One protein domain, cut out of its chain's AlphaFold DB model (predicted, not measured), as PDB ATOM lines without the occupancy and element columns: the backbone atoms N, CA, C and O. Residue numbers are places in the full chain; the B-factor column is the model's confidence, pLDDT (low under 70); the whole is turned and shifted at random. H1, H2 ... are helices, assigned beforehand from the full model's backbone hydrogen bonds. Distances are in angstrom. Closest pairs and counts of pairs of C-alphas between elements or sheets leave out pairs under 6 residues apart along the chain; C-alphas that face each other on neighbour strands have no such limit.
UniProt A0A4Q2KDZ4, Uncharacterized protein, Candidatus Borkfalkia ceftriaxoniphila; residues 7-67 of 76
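What this domain is: This is residues 7 to 67 of the 76 residues of an uncharacterized protein of Candidatus Borkfalkia ceftriaxoniphila (UniProt A0A4Q2KDZ4). Four short helices make a small, rounded body in which H2, H3 and H4 follow one another as two helical hairpins that share H3, while H1 lies off to one side of these three, beside the gap between H2 and H4, and touches no helix. H2 and H3 run nearly side by side, opposite ways, and H4 packs on H3 at a steeper angle. The printed part has 61 residues with four named helices, in the order H1, H2, H3, H4, and no named strand: the class is all helix. The whole is compact, with a radius of gyration of the C-alphas of 10.3 A, and the C-alphas span 27 by 25 by 18 A.

Where its parts are: Find C-alpha 7 at (35.928, 89.753, -13.280); there H1 begins, and it runs from residue 7 to residue 15, 12.3 A from first to last C-alpha. Go on to C-alpha 24 at (40.299, 98.708, -25.008), where H2 begins; it holds residues 24 to 35 and, with 12 residues, is the longest helix, 17.0 A. Next comes H3, residues 40 to 49, 14.2 A long. H4 holds residues 56 to 66, 15.6 A, and ends at C-alpha 66, at (46.591, 84.322, -7.465).

How they stand to each other: Start at H3, which touches both H2 and H4. H2 and H3 form a helical hairpin at a shallow tilt of 6 degrees, opposite ways; look at the C-alphas of Phe 30 and Ile 46, their closest, 7.0 A apart. H2 touches H3 with residues 30 to 34 alone. H3 and H4 form the second helical hairpin, opposite ways at a steep tilt of 43 degrees, and their closest C-alphas, those of Ala 44 and Tyr 60, are 5.1 A apart. H1 and H2 are close but not clearly touching: their closest C-alphas, those of Leu 9 and Phe 31, are 7.9 A apart, and the two run opposite ways at a steep tilt of 50 degrees. H1 and H4 are near each other, with 7 pairs of C-alphas within 10 A. H1 and H3 are apart, and so are H2 and H4. In the backbones of H1, H3 and H4 every O i to N i+4 pair is within hydrogen-bond range; in H2 it is 7 of 8.

The domain as a whole: The two C-alphas farthest apart are those of Glu 36 and Asp 53, 27.8 A. The printed part has no cut. Its link from H2 to H3 is tight, those from H1 to H2 and from H3 to H4 are short, and no link is long. The mean pLDDT of the printed part is 96.6, and no printed residue is under 70.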
ATOM      1  N   ALA A   7      36.154  88.752 -14.320       96.12
ATOM      2  CA  ALA A   7      35.928  89.753 -13.280       96.12
ATOM      3  C   ALA A   7      37.086  89.778 -12.270       96.12
ATOM      4  O   ALA A   7      37.573  90.855 -11.913       96.12
ATOM      5  N   GLU A   8      37.572  88.606 -11.862       97.25
ATOM      6  CA  GLU A   8      38.730  88.444 -10.984       97.25
ATOM      7  C   GLU A   8      40.013  88.986 -11.633       97.25
ATOM      8  O   GLU A   8      40.744  89.757 -11.003       97.25
ATOM      9  N   LEU A   9      40.270  88.660 -12.908       96.25
ATOM     10  CA  LEU A   9      41.413  89.200 -13.654       96.25
ATOM     11  C   LEU A   9      41.320  90.712 -13.832       96.25
ATOM     12  O   LEU A   9      42.322  91.413 -13.682       96.25
ATOM     13  N   ARG A  10      40.125  91.241 -14.111       96.44
ATOM     14  CA  ARG A  10      39.910  92.686 -14.213       96.44
ATOM     15  C   ARG A  10      40.233  93.375 -12.892       96.44
ATOM     16  O   ARG A  10      40.947  94.377 -12.880       96.44
ATOM     17  N   ALA A  11      39.738  92.834 -11.781       97.88
ATOM     18  CA  ALA A  11      40.042  93.353 -10.453       97.88
ATOM     19  C   ALA A  11      41.547  93.282 -10.149       97.88
ATOM     20  O   ALA A  11      42.100  94.224  -9.585       97.88
ATOM     21  N   LEU A  12      42.230  92.206 -10.552       97.38
ATOM     22  CA  LEU A  12      43.680  92.075 -10.409       97.38
ATOM     23  C   LEU A  12      44.444  93.144 -11.202       97.38
ATOM     24  O   LEU A  12      45.331  93.780 -10.636       97.38
ATOM     25  N   CYS A  13      44.073  93.383 -12.464       96.88
ATOM     26  CA  CYS A  13      44.690  94.423 -13.294       96.88
ATOM     27  C   CYS A  13      44.542  95.808 -12.652       96.88
ATOM     28  O   CYS A  13      45.518  96.544 -12.549       96.88
ATOM     29  N   ILE A  14      43.342  96.137 -12.155       97.00
ATOM     30  CA  ILE A  14      43.065  97.423 -11.496       97.00
ATOM     31  C   ILE A  14      43.894  97.576 -10.219       97.00
ATOM     32  O   ILE A  14      44.518  98.614 -10.019       97.00
ATOM     33  N   ARG A  15      43.932  96.547  -9.360       97.81
ATOM     34  CA  ARG A  15      44.687  96.591  -8.094       97.81
ATOM     35  C   ARG A  15      46.183  96.829  -8.300       97.81
ATOM     36  O   ARG A  15      46.803  97.455  -7.449       97.81
ATOM     37  N   ASN A  16      46.746  96.317  -9.393       97.19
ATOM     38  CA  ASN A  16      48.174  96.423  -9.690       97.19
ATOM     39  C   ASN A  16      48.513  97.537 -10.690       97.19
ATOM     40  O   ASN A  16      49.673  97.656 -11.073       97.19
ATOM     41  N   ASN A  17      47.529  98.342 -11.108       96.38
ATOM     42  CA  ASN A  17      47.698  99.370 -12.136       96.38
ATOM     43  C   ASN A  17      48.359  98.825 -13.419       96.38
ATOM     44  O   ASN A  17      49.293  99.413 -13.957       96.38
ATOM     45  N   TRP A  18      47.901  97.661 -13.880       96.88
ATOM     46  CA  TRP A  18      48.311  97.083 -15.159       96.88
ATOM     47  C   TRP A  18      47.449  97.621 -16.299       96.88
ATOM     48  O   TRP A  18      46.354  98.140 -16.078       96.88
ATOM     49  N   PHE A  19      47.913  97.406 -17.529       95.38
ATOM     50  CA  PHE A  19      47.253  97.832 -18.760       95.38
ATOM     51  C   PHE A  19      47.265  99.359 -18.978       95.38
ATOM     52  O   PHE A  19      46.290  99.934 -19.457       95.38
ATOM     53  N   THR A  20      48.356 100.028 -18.598       96.56
ATOM     54  CA  THR A  20      48.486 101.498 -18.632       96.56
ATOM     55  C   THR A  20      48.735 102.083 -20.022       96.56
ATOM     56  O   THR A  20      48.402 103.249 -20.236       96.56
ATOM     57  N   CYS A  21      49.256 101.299 -20.972       96.31
ATOM     58  CA  CYS A  21      49.519 101.744 -22.348       96.31
ATOM     59  C   CYS A  21      48.780 100.931 -23.427       96.31
ATOM     60  O   CYS A  21      48.899 101.225 -24.618       96.31
ATOM     61  N   GLY A  22      47.984  99.934 -23.030       92.69
ATOM     62  CA  GLY A  22      47.140  99.163 -23.943       92.69
ATOM     63  C   GLY A  22      45.789  99.820 -24.258       92.69
ATOM     64  O   GLY A  22      45.255 100.618 -23.490       92.69
ATOM     65  N   ASP A  23      45.194  99.445 -25.393       96.00
ATOM     66  CA  ASP A  23      43.872  99.900 -25.828       96.00
ATOM     67  C   ASP A  23      42.731  98.970 -25.361       96.00
ATOM     68  O   ASP A  23      42.920  97.812 -24.976       96.00
ATOM     69  N   ILE A  24      41.491  99.465 -25.430       93.94
ATOM     70  CA  ILE A  24      40.299  98.708 -25.008       93.94
ATOM     71  C   ILE A  24      40.100  97.392 -25.786       93.94
ATOM     72  O   ILE A  24      39.517  96.436 -25.263       93.94
ATOM     73  N   ARG A  25      40.589  97.304 -27.030       97.31
ATOM     74  CA  ARG A  25      40.477  96.097 -27.866       97.31
ATOM     75  C   ARG A  25      41.492  95.050 -27.424       97.31
ATOM     76  O   ARG A  25      41.134  93.877 -27.348       97.31
ATOM     77  N   GLN A  26      42.716  95.457 -27.098       96.50
ATOM     78  CA  GLN A  26      43.728  94.603 -26.482       96.50
ATOM     79  C   GLN A  26      43.227  94.105 -25.122       96.50
ATOM     80  O   GLN A  26      43.328  92.913 -24.844       96.50
ATOM     81  N   TYR A  27      42.592  94.977 -24.331       93.62
ATOM     82  CA  TYR A  27      42.016  94.599 -23.038       93.62
ATOM     83  C   TYR A  27      40.908  93.553 -23.190       93.62
ATOM     84  O   TYR A  27      40.886  92.551 -22.486       93.62
ATOM     85  N   THR A  28      40.026  93.721 -24.178       96.00
ATOM     86  CA  THR A  28      38.979  92.733 -24.487       96.00
ATOM     87  C   THR A  28      39.573  91.393 -24.936       96.00
ATOM     88  O   THR A  28      39.153  90.338 -24.461       96.00
ATOM     89  N   ARG A  29      40.577  91.419 -25.825       97.56
ATOM     90  CA  ARG A  29      41.249  90.205 -26.323       97.56
ATOM     91  C   ARG A  29      42.005  89.462 -25.229       97.56
ATOM     92  O   ARG A  29      42.053  88.240 -25.264       97.56
ATOM     93  N   PHE A  30      42.561  90.177 -24.255       97.62
ATOM     94  CA  PHE A  30      43.218  89.576 -23.098       97.62
ATOM     95  C   PHE A  30      42.272  88.642 -22.324       97.62
ATOM     96  O   PHE A  30      42.632  87.499 -22.045       97.62
ATOM     97  N   PHE A  31      41.037  89.075 -22.049       96.38
ATOM     98  CA  PHE A  31      40.047  88.228 -21.370       96.38
ATOM     99  C   PHE A  31      39.571  87.061 -22.230       96.38
ATOM    100  O   PHE A  31      39.510  85.939 -21.737       96.38
ATOM    101  N   GLN A  32      39.326  87.293 -23.524       97.25
ATOM    102  CA  GLN A  32      39.006  86.212 -24.465       97.25
ATOM    103  C   GLN A  32      40.097  85.138 -24.453       97.25
ATOM    104  O   GLN A  32      39.811  83.948 -24.372       97.25
ATOM    105  N   ARG A  33      41.363  85.565 -24.447       97.12
ATOM    106  CA  ARG A  33      42.502  84.655 -24.417       97.12
ATOM    107  C   ARG A  33      42.586  83.866 -23.107       97.12
ATOM    108  O   ARG A  33      42.920  82.682 -23.124       97.12
ATOM    109  N   ASN A  34      42.234  84.480 -21.978       96.50
ATOM    110  CA  ASN A  34      42.082  83.755 -20.716       96.50
ATOM    111  C   ASN A  34      40.951  82.711 -20.769       96.50
ATOM    112  O   ASN A  34      41.157  81.588 -20.302       96.50
ATOM    113  N   ASP A  35      39.796  83.056 -21.340       95.12
ATOM    114  CA  ASP A  35      38.646  82.150 -21.471       95.12
ATOM    115  C   ASP A  35      38.963  80.952 -22.387       95.12
ATOM    116  O   ASP A  35      38.512  79.834 -22.138       95.12
ATOM    117  N   GLU A  36      39.826  81.146 -23.387       96.31
ATOM    118  CA  GLU A  36      40.366  80.088 -24.256       96.31
ATOM    119  C   GLU A  36      41.386  79.163 -23.568       96.31
ATOM    120  O   GLU A  36      41.907  78.234 -24.187       96.31
ATOM    121  N   GLY A  37      41.699  79.391 -22.293       94.38
ATOM    122  CA  GLY A  37      42.571  78.503 -21.536       94.38
ATOM    123  C   GLY A  37      44.052  78.882 -21.557       94.38
ATOM    124  O   GLY A  37      44.883  78.032 -21.231       94.38
ATOM    125  N   ALA A  38      44.401  80.132 -21.881       96.06
ATOM    126  CA  ALA A  38      45.790  80.592 -21.854       96.06
ATOM    127  C   ALA A  38      46.479  80.335 -20.506       96.06
ATOM    128  O   ALA A  38      45.837  80.315 -19.445       96.06
ATOM    129  N   GLN A  39      47.787  80.100 -20.577       95.25
ATOM    130  CA  GLN A  39      48.644  79.858 -19.419       95.25
ATOM    131  C   GLN A  39      49.112  81.191 -18.805       95.25
ATOM    132  O   GLN A  39      49.088  82.219 -19.489       95.25
ATOM    133  N   PRO A  40      49.535  81.210 -17.530       95.56
ATOM    134  CA  PRO A  40      49.951  82.440 -16.858       95.56
ATOM    135  C   PRO A  40      51.099  83.165 -17.559       95.56
ATOM    136  O   PRO A  40      51.121  84.390 -17.545       95.56
ATOM    137  N   GLU A  41      52.023  82.439 -18.192       96.69
ATOM    138  CA  GLU A  41      53.138  82.999 -18.965       96.69
ATOM    139  C   GLU A  41      52.620  83.868 -20.116       96.69
ATOM    140  O   GLU A  41      53.090  84.980 -20.349       96.69
ATOM    141  N   GLU A  42      51.598  83.379 -20.818       97.56
ATOM    142  CA  GLU A  42      50.998  84.083 -21.945       97.56
ATOM    143  C   GLU A  42      50.206  85.310 -21.483       97.56
ATOM    144  O   GLU A  42      50.338  86.392 -22.056       97.56
ATOM    145  N   LEU A  43      49.433  85.171 -20.402       97.69
ATOM    146  CA  LEU A  43      48.723  86.298 -19.796       97.69
ATOM    147  C   LEU A  43      49.704  87.368 -19.294       97.69
ATOM    148  O   LEU A  43      49.474  88.558 -19.513       97.69
ATOM    149  N   ALA A  44      50.809  86.952 -18.671       98.00
ATOM    150  CA  ALA A  44      51.863  87.844 -18.204       98.00
ATOM    151  C   ALA A  44      52.518  88.599 -19.364       98.00
ATOM    152  O   ALA A  44      52.732  89.802 -19.256       98.00
ATOM    153  N   ALA A  45      52.779  87.925 -20.487       98.38
ATOM    154  CA  ALA A  45      53.378  88.550 -21.662       98.38
ATOM    155  C   ALA A  45      52.462  89.631 -22.256       98.38
ATOM    156  O   ALA A  45      52.923  90.731 -22.559       98.38
ATOM    157  N   ILE A  46      51.157  89.355 -22.369       98.06
ATOM    158  CA  ILE A  46      50.176  90.338 -22.857       98.06
ATOM    159  C   ILE A  46      50.123  91.553 -21.925       98.06
ATOM    160  O   ILE A  46      50.159  92.691 -22.394       98.06
ATOM    161  N   LEU A  47      50.051  91.319 -20.613       97.94
ATOM    162  CA  LEU A  47      50.017  92.385 -19.613       97.94
ATOM    163  C   LEU A  47      51.297  93.220 -19.625       97.94
ATOM    164  O   LEU A  47      51.204  94.440 -19.561       97.94
ATOM    165  N   TRP A  48      52.460  92.584 -19.749       98.31
ATOM    166  CA  TRP A  48      53.754  93.256 -19.840       98.31
ATOM    167  C   TRP A  48      53.838  94.173 -21.063       98.31
ATOM    168  O   TRP A  48      54.197  95.334 -20.932       98.31
ATOM    169  N   ILE A  49      53.411  93.693 -22.236       98.06
ATOM    170  CA  ILE A  49      53.370  94.503 -23.466       98.06
ATOM    171  C   ILE A  49      52.431  95.711 -23.323       98.06
ATOM    172  O   ILE A  49      52.659  96.743 -23.947       98.06
ATOM    173  N   CYS A  50      51.361  95.578 -22.535       97.81
ATOM    174  CA  CYS A  50      50.328  96.604 -22.389       97.81
ATOM    175  C   CYS A  50      50.481  97.469 -21.124       97.81
ATOM    176  O   CYS A  50      49.574  98.251 -20.831       97.81
ATOM    177  N   SER A  51      51.569  97.329 -20.359       96.94
ATOM    178  CA  SER A  51      51.802  98.083 -19.119       96.94
ATOM    179  C   SER A  51      53.181  98.736 -19.123       96.94
ATOM    180  O   SER A  51      54.193  98.046 -19.217       96.94
ATOM    181  N   ASP A  52      53.222 100.054 -18.952       96.06
ATOM    182  CA  ASP A  52      54.471 100.803 -18.807       96.06
ATOM    183  C   ASP A  52      55.121 100.561 -17.436       96.06
ATOM    184  O   ASP A  52      54.428 100.423 -16.428       96.06
ATOM    185  N   ASP A  53      56.458 100.554 -17.409       95.06
ATOM    186  CA  ASP A  53      57.301 100.556 -16.202       95.06
ATOM    187  C   ASP A  53      57.085  99.392 -15.211       95.06
ATOM    188  O   ASP A  53      57.381  99.515 -14.020       95.06
ATOM    189  N   ILE A  54      56.611  98.233 -15.683       95.62
ATOM    190  CA  ILE A  54      56.412  97.040 -14.844       95.62
ATOM    191  C   ILE A  54      57.212  95.849 -15.398       95.62
ATOM    192  O   ILE A  54      57.009  95.463 -16.549       95.62
ATOM    193  N   PRO A  55      58.095  95.212 -14.602       97.44
ATOM    194  CA  PRO A  55      58.815  94.008 -15.020       97.44
ATOM    195  C   PRO A  55      57.885  92.809 -15.258       97.44
ATOM    196  O   PRO A  55      56.973  92.549 -14.468       97.44
ATOM    197  N   TYR A  56      58.164  92.022 -16.300       97.62
ATOM    198  CA  TYR A  56      57.414  90.803 -16.629       97.62
ATOM    199  C   TYR A  56      57.341  89.825 -15.443       97.62
ATOM    200  O   TYR A  56      56.278  89.287 -15.133       97.62
ATOM    201  N   GLU A  57      58.450  89.633 -14.728       97.44
ATOM    202  CA  GLU A  57      58.572  88.682 -13.619       97.44
ATOM    203  C   GLU A  57      57.641  89.045 -12.456       97.44
ATOM    204  O   GLU A  57      57.089  88.165 -11.789       97.44
ATOM    205  N   GLN A  58      57.419  90.343 -12.227       97.62
ATOM    206  CA  GLN A  58      56.483  90.824 -11.215       97.62
ATOM    207  C   GLN A  58      55.035  90.477 -11.591       97.62
ATOM    208  O   GLN A  58      54.256  90.052 -10.732       97.62
ATOM    209  N   ILE A  59      54.675  90.608 -12.870       97.94
ATOM    210  CA  ILE A  59      53.344  90.250 -13.377       97.94
ATOM    211  C   ILE A  59      53.139  88.736 -13.285       97.94
ATOM    212  O   ILE A  59      52.153  88.276 -12.705       97.94
ATOM    213  N   TYR A  60      54.095  87.961 -13.802       97.75
ATOM    214  CA  TYR A  60      54.031  86.504 -13.821       97.75
ATOM    215  C   TYR A  60      53.944  85.908 -12.411       97.75
ATOM    216  O   TYR A  60      53.048  85.112 -12.128       97.75
ATOM    217  N   SER A  61      54.811  86.336 -11.488       96.50
ATOM    218  CA  SER A  61      54.783  85.857 -10.099       96.50
ATOM    219  C   SER A  61      53.464  86.184  -9.392       96.50
ATOM    220  O   SER A  61      52.928  85.348  -8.661       96.50
ATOM    221  N   THR A  62      52.895  87.364  -9.654       97.25
ATOM    222  CA  THR A  62      51.590  87.766  -9.117       97.25
ATOM    223  C   THR A  62      50.462  86.896  -9.674       97.25
ATOM    224  O   THR A  62      49.639  86.403  -8.898       97.25
ATOM    225  N   LEU A  63      50.440  86.644 -10.988       96.31
ATOM    226  CA  LEU A  63      49.464  85.748 -11.617       96.31
ATOM    227  C   LEU A  63      49.556  84.329 -11.054       96.31
ATOM    228  O   LEU A  63      48.543  83.774 -10.635       96.31
ATOM    229  N   CYS A  64      50.762  83.761 -10.979       95.50
ATOM    230  CA  CYS A  64      50.978  82.425 -10.428       95.50
ATOM    231  C   CYS A  64      50.503  82.319  -8.976       95.50
ATOM    232  O   CYS A  64      49.848  81.340  -8.615       95.50
ATOM    233  N   LYS A  65      50.757  83.345  -8.153       95.56
ATOM    234  CA  LYS A  65      50.271  83.398  -6.770       95.56
ATOM    235  C   LYS A  65      48.741  83.374  -6.698       95.56
ATOM    236  O   LYS A  65      48.184  82.570  -5.954       95.56
ATOM    237  N   GLU A  66      48.061  84.222  -7.466       95.81
ATOM    238  CA  GLU A  66      46.591  84.322  -7.465       95.81
ATOM    239  C   GLU A  66      45.919  83.071  -8.064       95.81
ATOM    240  O   GLU A  66      44.864  82.632  -7.600       95.81
ATOM    241  N   MET A  67      46.565  82.442  -9.049       94.38
ATOM    242  CA  MET A  67      46.121  81.195  -9.684       94.38
ATOM    243  C   MET A  67      46.535  79.926  -8.916       94.38
ATOM    244  O   MET A  67      46.204  78.809  -9.333       94.38
TER     245      MET A  67